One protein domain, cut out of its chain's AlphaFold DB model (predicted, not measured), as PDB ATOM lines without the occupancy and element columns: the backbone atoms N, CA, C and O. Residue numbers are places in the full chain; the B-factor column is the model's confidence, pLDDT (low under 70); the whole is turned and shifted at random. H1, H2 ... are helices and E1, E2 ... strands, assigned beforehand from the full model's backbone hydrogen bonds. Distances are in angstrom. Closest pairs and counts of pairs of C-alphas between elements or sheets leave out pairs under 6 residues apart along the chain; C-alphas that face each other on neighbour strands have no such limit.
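AT A GLANCE: This is residues 266 to 298 and 370 to 414 of the 508 residues of the protein "Silent information regulator protein sir2" of Stylonychia lemnae (UniProt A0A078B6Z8). A small three-stranded sheet has the long helix H3 slantwise over E3 on one face, and three short helices sit round H3: H4 packs on its residues 282 to 289, while H2 and H1 lie near its first turns. The 78 printed residues hold H1, H2, H3, E1, E2, H4 and E3 in that order, a mixed class; the sheet runs E2 E1 E3, all antiparallel. The whole is compact and rounded, with a radius of gyration of the C-alphas of 12.2 A and spans of 33 by 24 by 24 A.

IN THESE COORDINATES: Find C-alpha 268 at (14.410, -9.737, -6.007), where H1 begins and runs to 271; H2 follows at 274 to 279. From C-alpha 281 at (3.198, -2.287, -9.416), H3 runs 23.0 A to 296. After the cut come E1, 370 to 374, 14.3 A; E2, 382 to 384; H4, 392 to 397; and E3, 409 to 413, 11.7 A, ending at (2.999, -15.304, -6.334).

HOW THE PARTS SIT: Look at inner strand E1: N 373 and O 410 of E3 are 2.9 A apart, and N 372 and O 383 of E2 2.7 A, both within hydrogen-bond range. E1 and E2 form a hairpin. E2, H4, E3 form a split strand-helix-strand unit, two strands of one sheet with a helix between them in the chain and E1 between them in the sheet; its crossover is right-handed. H3 is on the sheet, with C-alphas 285 and 411 closest to E3 at 7.2 A. H4 touches H3 at a steep tilt of 45 degrees, opposite ways, closest at C-alphas 282 and 397, 5.6 A. H2 touches H3 only at the corner, C-alphas 277 and 284 being closest at 6.5 A. H1 is close to H3 but not clearly touching, C-alphas 271 and 284 being closest at 6.0 A. In H2, H3 and H4 every O i to N i+4 pair is within hydrogen-bond range; H1 is too short for one.

THE WHOLE: The C-alphas of Cys 298 and Cys 405 are farthest apart, 35.0 A. Residues 299 to 369 are not printed, and C-alphas 298 and 370 stand 14.6 A apart across the cut. The link H4 to E3 is long. Mean pLDDT of the printed part is 92.0, and no printed residue is under 70.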
ATOM      1  N   GLU A 266      17.900  -4.105  -7.952       82.06
ATOM      2  CA  GLU A 266      18.617  -5.333  -8.334       82.06
ATOM      3  C   GLU A 266      18.251  -6.543  -7.468       82.06
ATOM      4  O   GLU A 266      18.451  -7.677  -7.897       82.06
ATOM      5  N   ASP A 267      17.730  -6.322  -6.256       82.38
ATOM      6  CA  ASP A 267      17.407  -7.395  -5.315       82.38
ATOM      7  C   ASP A 267      15.962  -7.892  -5.518       82.38
ATOM      8  O   ASP A 267      15.002  -7.158  -5.256       82.38
ATOM      9  N   PRO A 268      15.749  -9.161  -5.917       78.25
ATOM     10  CA  PRO A 268      14.410  -9.737  -6.007       78.25
ATOM     11  C   PRO A 268      13.633  -9.721  -4.688       78.25
ATOM     12  O   PRO A 268      12.402  -9.742  -4.712       78.25
ATOM     13  N   THR A 269      14.331  -9.714  -3.545       84.81
ATOM     14  CA  THR A 269      13.701  -9.603  -2.221       84.81
ATOM     15  C   THR A 269      13.166  -8.209  -1.923       84.81
ATOM     16  O   THR A 269      12.399  -8.062  -0.976       84.81
ATOM     17  N   GLU A 270      13.502  -7.217  -2.747       89.31
ATOM     18  CA  GLU A 270      12.886  -5.893  -2.752       89.31
ATOM     19  C   GLU A 270      11.775  -5.808  -3.810       89.31
ATOM     20  O   GLU A 270      10.662  -5.397  -3.483       89.31
ATOM     21  N   ILE A 271      12.033  -6.291  -5.034       90.19
ATOM     22  CA  ILE A 271      11.071  -6.300  -6.157       90.19
ATOM     23  C   ILE A 271       9.758  -7.002  -5.786       90.19
ATOM     24  O   ILE A 271       8.668  -6.515  -6.083       90.19
ATOM     25  N   LEU A 272       9.849  -8.163  -5.133       92.69
ATOM     26  CA  LEU A 272       8.698  -8.993  -4.779       92.69
ATOM     27  C   LEU A 272       8.234  -8.708  -3.349       92.69
ATOM     28  O   LEU A 272       8.116  -9.624  -2.536       92.69
ATOM     29  N   THR A 273       7.984  -7.435  -3.045       95.56
ATOM     30  CA  THR A 273       7.389  -6.976  -1.780       95.56
ATOM     31  C   THR A 273       6.119  -6.180  -2.040       95.56
ATOM     32  O   THR A 273       5.998  -5.502  -3.059       95.56
ATOM     33  N   LEU A 274       5.157  -6.244  -1.120       95.75
ATOM     34  CA  LEU A 274       3.971  -5.394  -1.116       95.75
ATOM     35  C   LEU A 274       4.381  -3.929  -1.075       95.75
ATOM     36  O   LEU A 274       3.825  -3.128  -1.814       95.75
ATOM     37  N   LYS A 275       5.423  -3.596  -0.303       95.75
ATOM     38  CA  LYS A 275       5.993  -2.245  -0.279       95.75
ATOM     39  C   LYS A 275       6.398  -1.754  -1.676       95.75
ATOM     40  O   LYS A 275       6.022  -0.648  -2.054       95.75
ATOM     41  N   CYS A 276       7.162  -2.545  -2.436       94.75
ATOM     42  CA  CYS A 276       7.543  -2.182  -3.805       94.75
ATOM     43  C   CYS A 276       6.315  -2.127  -4.722       94.75
ATOM     44  O   CYS A 276       6.195  -1.225  -5.544       94.75
ATOM     45  N   PHE A 277       5.380  -3.062  -4.554       96.75
ATOM     46  CA  PHE A 277       4.158  -3.133  -5.350       96.75
ATOM     47  C   PHE A 277       3.231  -1.930  -5.148       96.75
ATOM     48  O   PHE A 277       2.664  -1.430  -6.115       96.75
ATOM     49  N   ASP A 278       3.104  -1.443  -3.913       96.25
ATOM     50  CA  ASP A 278       2.334  -0.247  -3.563       96.25
ATOM     51  C   ASP A 278       2.933   1.018  -4.188       96.25
ATOM     52  O   ASP A 278       2.204   1.938  -4.554       96.25
ATOM     53  N   GLN A 279       4.264   1.071  -4.302       95.31
ATOM     54  CA  GLN A 279       4.983   2.204  -4.886       95.31
ATOM     55  C   GLN A 279       4.933   2.187  -6.412       95.31
ATOM     56  O   GLN A 279       4.632   3.204  -7.034       95.31
ATOM     57  N   ASN A 280       5.249   1.039  -7.009       96.00
ATOM     58  CA  ASN A 280       5.228   0.851  -8.447       96.00
ATOM     59  C   ASN A 280       4.892  -0.613  -8.807       96.00
ATOM     60  O   ASN A 280       5.786  -1.464  -8.878       96.00
ATOM     61  N   PRO A 281       3.615  -0.925  -9.094       96.69
ATOM     62  CA  PRO A 281       3.198  -2.287  -9.416       96.69
ATOM     63  C   PRO A 281       3.757  -2.788 -10.755       96.69
ATOM     64  O   PRO A 281       3.803  -4.002 -10.970       96.69
ATOM     65  N   SER A 282       4.200  -1.893 -11.650       96.25
ATOM     66  CA  SER A 282       4.713  -2.286 -12.966       96.25
ATOM     67  C   SER A 282       6.024  -3.066 -12.871       96.25
ATOM     68  O   SER A 282       6.235  -3.984 -13.656       96.25
ATOM     69  N   ILE A 283       6.848  -2.799 -11.851       95.19
ATOM     70  CA  ILE A 283       8.110  -3.512 -11.602       95.19
ATOM     71  C   ILE A 283       7.851  -5.006 -11.370       95.19
ATOM     72  O   ILE A 283       8.454  -5.866 -12.016       95.19
ATOM     73  N   ALA A 284       6.911  -5.333 -10.481       95.31
ATOM     74  CA  ALA A 284       6.582  -6.722 -10.178       95.31
ATOM     75  C   ALA A 284       5.905  -7.431 -11.362       95.31
ATOM     76  O   ALA A 284       6.118  -8.626 -11.570       95.31
ATOM     77  N   TRP A 285       5.103  -6.707 -12.150       97.06
ATOM     78  CA  TRP A 285       4.500  -7.239 -13.372       97.06
ATOM     79  C   TRP A 285       5.527  -7.492 -14.470       97.06
ATOM     80  O   TRP A 285       5.502  -8.558 -15.080       97.06
ATOM     81  N   GLN A 286       6.486  -6.589 -14.661       95.12
ATOM     82  CA  GLN A 286       7.587  -6.794 -15.594       95.12
ATOM     83  C   GLN A 286       8.419  -8.021 -15.201       95.12
ATOM     84  O   GLN A 286       8.682  -8.879 -16.046       95.12
ATOM     85  N   TRP A 287       8.758  -8.160 -13.915       94.00
ATOM     86  CA  TRP A 287       9.413  -9.360 -13.390       94.00
ATOM     87  C   TRP A 287       8.592 -10.624 -13.677       94.00
ATOM     88  O   TRP A 287       9.126 -11.645 -14.113       94.00
ATOM     89  N   HIS A 288       7.279 -10.554 -13.470       95.06
ATOM     90  CA  HIS A 288       6.374 -11.674 -13.687       95.06
ATOM     91  C   HIS A 288       6.293 -12.082 -15.166       95.06
ATOM     92  O   HIS A 288       6.373 -13.272 -15.472       95.06
ATOM     93  N   TYR A 289       6.208 -11.123 -16.091       95.69
ATOM     94  CA  TYR A 289       6.225 -11.379 -17.535       95.69
ATOM     95  C   TYR A 289       7.521 -12.027 -17.996       95.69
ATOM     96  O   TYR A 289       7.504 -13.007 -18.742       95.69
ATOM     97  N   ASP A 290       8.643 -11.530 -17.493       93.00
ATOM     98  CA  ASP A 290       9.946 -12.110 -17.760       93.00
ATOM     99  C   ASP A 290      10.025 -13.559 -17.243       93.00
ATOM    100  O   ASP A 290      10.629 -14.414 -17.898       93.00
ATOM    101  N   PHE A 291       9.403 -13.858 -16.096       93.12
ATOM    102  CA  PHE A 291       9.362 -15.212 -15.543       93.12
ATOM    103  C   PHE A 291       8.483 -16.135 -16.397       93.12
ATOM    104  O   PHE A 291       8.880 -17.266 -16.675       93.12
ATOM    105  N   ILE A 292       7.333 -15.649 -16.883       93.56
ATOM    106  CA  ILE A 292       6.486 -16.379 -17.838       93.56
ATOM    107  C   ILE A 292       7.277 -16.730 -19.105       93.56
ATOM    108  O   ILE A 292       7.238 -17.878 -19.554       93.56
ATOM    109  N   ASP A 293       8.022 -15.778 -19.671       93.00
ATOM    110  CA  ASP A 293       8.821 -16.021 -20.876       93.00
ATOM    111  C   ASP A 293       9.933 -17.045 -20.641       93.00
ATOM    112  O   ASP A 293      10.121 -17.942 -21.465       93.00
ATOM    113  N   LEU A 294      10.618 -16.981 -19.493       91.88
ATOM    114  CA  LEU A 294      11.568 -18.017 -19.090       91.88
ATOM    115  C   LEU A 294      10.889 -19.392 -19.063       91.88
ATOM    116  O   LEU A 294      11.378 -20.338 -19.683       91.88
ATOM    117  N   MET A 295       9.746 -19.510 -18.389       91.44
ATOM    118  CA  MET A 295       9.059 -20.791 -18.256       91.44
ATOM    119  C   MET A 295       8.624 -21.398 -19.587       91.44
ATOM    120  O   MET A 295       8.665 -22.619 -19.724       91.44
ATOM    121  N   LYS A 296       8.239 -20.581 -20.576       91.06
ATOM    122  CA  LYS A 296       7.877 -21.064 -21.923       91.06
ATOM    123  C   LYS A 296       9.018 -21.830 -22.600       91.06
ATOM    124  O   LYS A 296       8.762 -22.659 -23.472       91.06
ATOM    125  N   THR A 297      10.266 -21.583 -22.199       92.56
ATOM    126  CA  THR A 297      11.454 -22.295 -22.708       92.56
ATOM    127  C   THR A 297      11.776 -23.578 -21.934       92.56
ATOM    128  O   THR A 297      12.593 -24.385 -22.380       92.56
ATOM    129  N   CYS A 298      11.117 -23.800 -20.799       94.69
ATOM    130  CA  CYS A 298      11.389 -24.882 -19.862       94.69
ATOM    131  C   CYS A 298      10.292 -25.959 -19.910       94.69
ATOM    132  O   CYS A 298       9.184 -25.741 -20.400       94.69
ATOM    133  N   LEU A 370       0.599 -18.654 -13.119       88.00
ATOM    134  CA  LEU A 370      -0.490 -18.709 -14.103       88.00
ATOM    135  C   LEU A 370      -1.646 -17.759 -13.793       88.00
ATOM    136  O   LEU A 370      -2.418 -17.445 -14.698       88.00
ATOM    137  N   TYR A 371      -1.786 -17.320 -12.542       89.56
ATOM    138  CA  TYR A 371      -2.929 -16.532 -12.104       89.56
ATOM    139  C   TYR A 371      -2.536 -15.198 -11.475       89.56
ATOM    140  O   TYR A 371      -1.413 -14.964 -11.030       89.56
ATOM    141  N   MET A 372      -3.527 -14.324 -11.395       93.00
ATOM    142  CA  MET A 372      -3.520 -13.038 -10.723       93.00
ATOM    143  C   MET A 372      -4.812 -12.870  -9.920       93.00
ATOM    144  O   MET A 372      -5.815 -13.543 -10.162       93.00
ATOM    145  N   ARG A 373      -4.796 -11.958  -8.950       92.19
ATOM    146  CA  ARG A 373      -5.954 -11.633  -8.103       92.19
ATOM    147  C   ARG A 373      -6.083 -10.128  -7.934       92.19
ATOM    148  O   ARG A 373      -5.096  -9.407  -8.056       92.19
ATOM    149  N   CYS A 374      -7.278  -9.659  -7.594       93.44
ATOM    150  CA  CYS A 374      -7.482  -8.255  -7.254       93.44
ATOM    151  C   CYS A 374      -6.646  -7.877  -6.026       93.44
ATOM    152  O   CYS A 374      -6.824  -8.473  -4.967       93.44
ATOM    153  N   TYR A 375      -5.803  -6.847  -6.124       94.56
ATOM    154  CA  TYR A 375      -4.952  -6.449  -5.002       94.56
ATOM    155  C   TYR A 375      -5.751  -5.919  -3.798       94.56
ATOM    156  O   TYR A 375      -5.468  -6.267  -2.657       94.56
ATOM    157  N   LYS A 376      -6.834  -5.172  -4.054       93.44
ATOM    158  CA  LYS A 376      -7.785  -4.726  -3.017       93.44
ATOM    159  C   LYS A 376      -8.662  -5.839  -2.434       93.44
ATOM    160  O   LYS A 376      -9.487  -5.551  -1.574       93.44
ATOM    161  N   ASN A 377      -8.543  -7.077  -2.924       89.00
ATOM    162  CA  ASN A 377      -9.394  -8.200  -2.526       89.00
ATOM    163  C   ASN A 377     -10.905  -7.884  -2.608       89.00
ATOM    164  O   ASN A 377     -11.680  -8.315  -1.761       89.00
ATOM    165  N   CYS A 378     -11.358  -7.130  -3.624       89.50
ATOM    166  CA  CYS A 378     -12.792  -6.852  -3.806       89.50
ATOM    167  C   CYS A 378     -13.600  -8.119  -4.149       89.50
ATOM    168  O   CYS A 378     -14.825  -8.136  -4.059       89.50
ATOM    169  N   CYS A 379     -12.905  -9.164  -4.595       82.06
ATOM    170  CA  CYS A 379     -13.408 -10.506  -4.824       82.06
ATOM    171  C   CYS A 379     -12.303 -11.516  -4.499       82.06
ATOM    172  O   CYS A 379     -11.120 -11.191  -4.604       82.06
ATOM    173  N   ASN A 380     -12.703 -12.750  -4.201       77.88
ATOM    174  CA  ASN A 380     -11.783 -13.864  -3.949       77.88
ATOM    175  C   ASN A 380     -11.459 -14.670  -5.219       77.88
ATOM    176  O   ASN A 380     -10.883 -15.749  -5.136       77.88
ATOM    177  N   ASP A 381     -11.858 -14.164  -6.387       81.75
ATOM    178  CA  ASP A 381     -11.663 -14.853  -7.657       81.75
ATOM    179  C   ASP A 381     -10.215 -14.722  -8.136       81.75
ATOM    180  O   ASP A 381      -9.589 -13.659  -8.027       81.75
ATOM    181  N   PHE A 382      -9.717 -15.799  -8.734       84.38
ATOM    182  CA  PHE A 382      -8.461 -15.809  -9.466       84.38
ATOM    183  C   PHE A 382      -8.720 -15.666 -10.958       84.38
ATOM    184  O   PHE A 382      -9.648 -16.260 -11.496       84.38
ATOM    185  N   TYR A 383      -7.862 -14.913 -11.632       85.75
ATOM    186  CA  TYR A 383      -7.931 -14.656 -13.066       85.75
ATOM    187  C   TYR A 383      -6.630 -15.121 -13.700       85.75
ATOM    188  O   TYR A 383      -5.587 -15.043 -13.057       85.75
ATOM    189  N   LEU A 384      -6.662 -15.606 -14.938       87.12
ATOM    190  CA  LEU A 384      -5.421 -15.959 -15.625       87.12
ATOM    191  C   LEU A 384      -4.539 -14.727 -15.808       87.12
ATOM    192  O   LEU A 384      -5.023 -13.651 -16.158       87.12
ATOM    193  N   SER A 385      -3.243 -14.911 -15.587       89.81
ATOM    194  CA  SER A 385      -2.242 -13.916 -15.936       89.81
ATOM    195  C   SER A 385      -2.263 -13.695 -17.455       89.81
ATOM    196  O   SER A 385      -2.373 -14.674 -18.206       89.81
ATOM    197  N   PRO A 386      -2.219 -12.440 -17.935       91.38
ATOM    198  CA  PRO A 386      -2.194 -12.172 -19.364       91.38
ATOM    199  C   PRO A 386      -0.877 -12.641 -19.984       91.38
ATOM    200  O   PRO A 386       0.153 -12.763 -19.318       91.38
ATOM    201  N   GLU A 387      -0.909 -12.872 -21.295       92.25
ATOM    202  CA  GLU A 387       0.323 -13.111 -22.039       92.25
ATOM    203  C   GLU A 387       1.231 -11.869 -21.964       92.25
ATOM    204  O   GLU A 387       0.733 -10.746 -22.080       92.25
ATOM    205  N   PRO A 388       2.553 -12.050 -21.793       94.12
ATOM    206  CA  PRO A 388       3.510 -10.951 -21.793       94.12
ATOM    207  C   PRO A 388       3.391 -10.072 -23.049       94.12
ATOM    208  O   PRO A 388       3.444 -10.615 -24.160       94.12
ATOM    209  N   PRO A 389       3.303  -8.734 -22.915       94.38
ATOM    210  CA  PRO A 389       3.353  -7.841 -24.066       94.38
ATOM    211  C   PRO A 389       4.650  -8.028 -24.864       94.38
ATOM    212  O   PRO A 389       5.732  -8.234 -24.293       94.38
ATOM    213  N   ILE A 390       4.528  -7.983 -26.195       92.88
ATOM    214  CA  ILE A 390       5.667  -8.103 -27.119       92.88
ATOM    215  C   ILE A 390       6.455  -6.792 -27.148       92.88
ATOM    216  O   ILE A 390       7.685  -6.821 -27.186       92.88
ATOM    217  N   ASP A 391       5.755  -5.656 -27.121       93.94
ATOM    218  CA  ASP A 391       6.390  -4.343 -27.104       93.94
ATOM    219  C   ASP A 391       7.061  -4.070 -25.738       93.94
ATOM    220  O   ASP A 391       6.409  -4.203 -24.696       93.94
ATOM    221  N   PRO A 392       8.358  -3.703 -25.700       89.50
ATOM    222  CA  PRO A 392       9.066  -3.475 -24.444       89.50
ATOM    223  C   PRO A 392       8.564  -2.283 -23.616       89.50
ATOM    224  O   PRO A 392       8.683  -2.330 -22.392       89.50
ATOM    225  N   GLU A 393       8.051  -1.220 -24.246       89.62
ATOM    226  CA  GLU A 393       7.516  -0.052 -23.525       89.62
ATOM    227  C   GLU A 393       6.160  -0.380 -22.902       89.62
ATOM    228  O   GLU A 393       5.921  -0.106 -21.720       89.62
ATOM    229  N   GLU A 394       5.295  -1.044 -23.671       91.06
ATOM    230  CA  GLU A 394       4.039  -1.582 -23.161       91.06
ATOM    231  C   GLU A 394       4.324  -2.524 -21.992       91.06
ATOM    232  O   GLU A 394       3.793  -2.327 -20.906       91.06
ATOM    233  N   ARG A 395       5.248  -3.478 -22.142       91.75
ATOM    234  CA  ARG A 395       5.614  -4.414 -21.069       91.75
ATOM    235  C   ARG A 395       6.043  -3.719 -19.773       91.75
ATOM    236  O   ARG A 395       5.658  -4.177 -18.702       91.75
ATOM    237  N   ARG A 396       6.848  -2.653 -19.852       90.00
ATOM    238  CA  ARG A 396       7.333  -1.908 -18.670       90.00
ATOM    239  C   ARG A 396       6.224  -1.200 -17.897       90.00
ATOM    240  O   ARG A 396       6.371  -0.957 -16.701       90.00
ATOM    241  N   SER A 397       5.140  -0.849 -18.580       91.44
ATOM    242  CA  SER A 397       4.035  -0.062 -18.024       91.44
ATOM    243  C   SER A 397       2.737  -0.860 -17.861       91.44
ATOM    244  O   SER A 397       1.807  -0.391 -17.204       91.44
ATOM    245  N   HIS A 398       2.662  -2.073 -18.414       94.88
ATOM    246  CA  HIS A 398       1.454  -2.883 -18.421       94.88
ATOM    247  C   HIS A 398       1.179  -3.483 -17.039       94.88
ATOM    248  O   HIS A 398       1.879  -4.376 -16.564       94.88
ATOM    249  N   VAL A 399       0.113  -2.991 -16.406       97.12
ATOM    250  CA  VAL A 399      -0.418  -3.486 -15.134       97.12
ATOM    251  C   VAL A 399      -1.897  -3.820 -15.337       97.12
ATOM    252  O   VAL A 399      -2.704  -2.910 -15.537       97.12
ATOM    253  N   PRO A 400      -2.288  -5.103 -15.290       95.62
ATOM    254  CA  PRO A 400      -3.679  -5.507 -15.433       95.62
ATOM    255  C   PRO A 400      -4.558  -4.926 -14.325       95.62
ATOM    256  O   PRO A 400      -4.151  -4.848 -13.163       95.62
ATOM    257  N   LEU A 401      -5.792  -4.560 -14.676       95.50
ATOM    258  CA  LEU A 401      -6.779  -4.007 -13.750       95.50
ATOM    259  C   LEU A 401      -7.898  -5.011 -13.466       95.50
ATOM    260  O   LEU A 401      -8.276  -5.831 -14.305       95.50
ATOM    261  N   CYS A 402      -8.443  -4.941 -12.258       93.25
ATOM    262  CA  CYS A 402      -9.578  -5.740 -11.840       93.25
ATOM    263  C   CYS A 402     -10.840  -5.273 -12.567       93.25
ATOM    264  O   CYS A 402     -11.254  -4.128 -12.417       93.25
ATOM    265  N   GLN A 403     -11.527  -6.181 -13.258       89.31
ATOM    266  CA  GLN A 403     -12.767  -5.864 -13.980       89.31
ATOM    267  C   GLN A 403     -13.941  -5.457 -13.066       89.31
ATOM    268  O   GLN A 403     -14.947  -4.958 -13.558       89.31
ATOM    269  N   LYS A 404     -13.840  -5.686 -11.747       90.19
ATOM    270  CA  LYS A 404     -14.905  -5.380 -10.773       90.19
ATOM    271  C   LYS A 404     -14.714  -4.050 -10.044       90.19
ATOM    272  O   LYS A 404     -15.700  -3.383  -9.757       90.19
ATOM    273  N   CYS A 405     -13.479  -3.696  -9.684       94.50
ATOM    274  CA  CYS A 405     -13.195  -2.496  -8.883       94.50
ATOM    275  C   CYS A 405     -12.116  -1.583  -9.473       94.50
ATOM    276  O   CYS A 405     -11.698  -0.643  -8.800       94.50
ATOM    277  N   GLU A 406     -11.613  -1.907 -10.668       94.81
ATOM    278  CA  GLU A 406     -10.591  -1.157 -11.417       94.81
ATOM    279  C   GLU A 406      -9.241  -0.996 -10.694       94.81
ATOM    280  O   GLU A 406      -8.311  -0.392 -11.217       94.81
ATOM    281  N   SER A 407      -9.085  -1.591  -9.509       95.31
ATOM    282  CA  SER A 407      -7.805  -1.680  -8.814       95.31
ATOM    283  C   SER A 407      -6.813  -2.528  -9.599       95.31
ATOM    284  O   SER A 407      -7.202  -3.482 -10.270       95.31
ATOM    285  N   VAL A 408      -5.521  -2.268  -9.408       96.94
ATOM    286  CA  VAL A 408      -4.454  -3.123  -9.936       96.94
ATOM    287  C   VAL A 408      -4.637  -4.583  -9.512       96.94
ATOM    288  O   VAL A 408      -5.038  -4.890  -8.380       96.94
ATOM    289  N   MET A 409      -4.355  -5.489 -10.439       96.25
ATOM    290  CA  MET A 409      -4.238  -6.916 -10.177       96.25
ATOM    291  C   MET A 409      -2.832  -7.212  -9.680       96.25
ATOM    292  O   MET A 409      -1.866  -6.619 -10.150       96.25
ATOM    293  N   LYS A 410      -2.708  -8.163  -8.762       96.00
ATOM    294  CA  LYS A 410      -1.436  -8.673  -8.261       96.00
ATOM    295  C   LYS A 410      -1.215 -10.094  -8.779       96.00
ATOM    296  O   LYS A 410      -2.119 -10.924  -8.616       96.00
ATOM    297  N   PRO A 411      -0.026 -10.424  -9.312       95.38
ATOM    298  CA  PRO A 411       0.339 -11.803  -9.610       95.38
ATOM    299  C   PRO A 411       0.127 -12.726  -8.407       95.38
ATOM    300  O   PRO A 411       0.398 -12.345  -7.261       95.38
ATOM    301  N   HIS A 412      -0.341 -13.953  -8.631       93.00
ATOM    302  CA  HIS A 412      -0.602 -14.924  -7.565       93.00
ATOM    303  C   HIS A 412       0.664 -15.586  -7.002       93.00
ATOM    304  O   HIS A 412       0.597 -16.644  -6.397       93.00
ATOM    305  N   CYS A 413       1.814 -14.928  -7.092       92.56
ATOM    306  CA  CYS A 413       2.999 -15.304  -6.334       92.56
ATOM    307  C   CYS A 413       2.968 -14.638  -4.951       92.56
ATOM    308  O   CYS A 413       2.531 -13.489  -4.808       92.56
ATOM    309  N   MET A 414       3.424 -15.360  -3.931       93.62
ATOM    310  CA  MET A 414       3.660 -14.820  -2.596       93.62
ATOM    311  C   MET A 414       4.859 -13.873  -2.604       93.62
ATOM    312  O   MET A 414       5.938 -14.234  -3.070       93.62
TER     313      MET A 414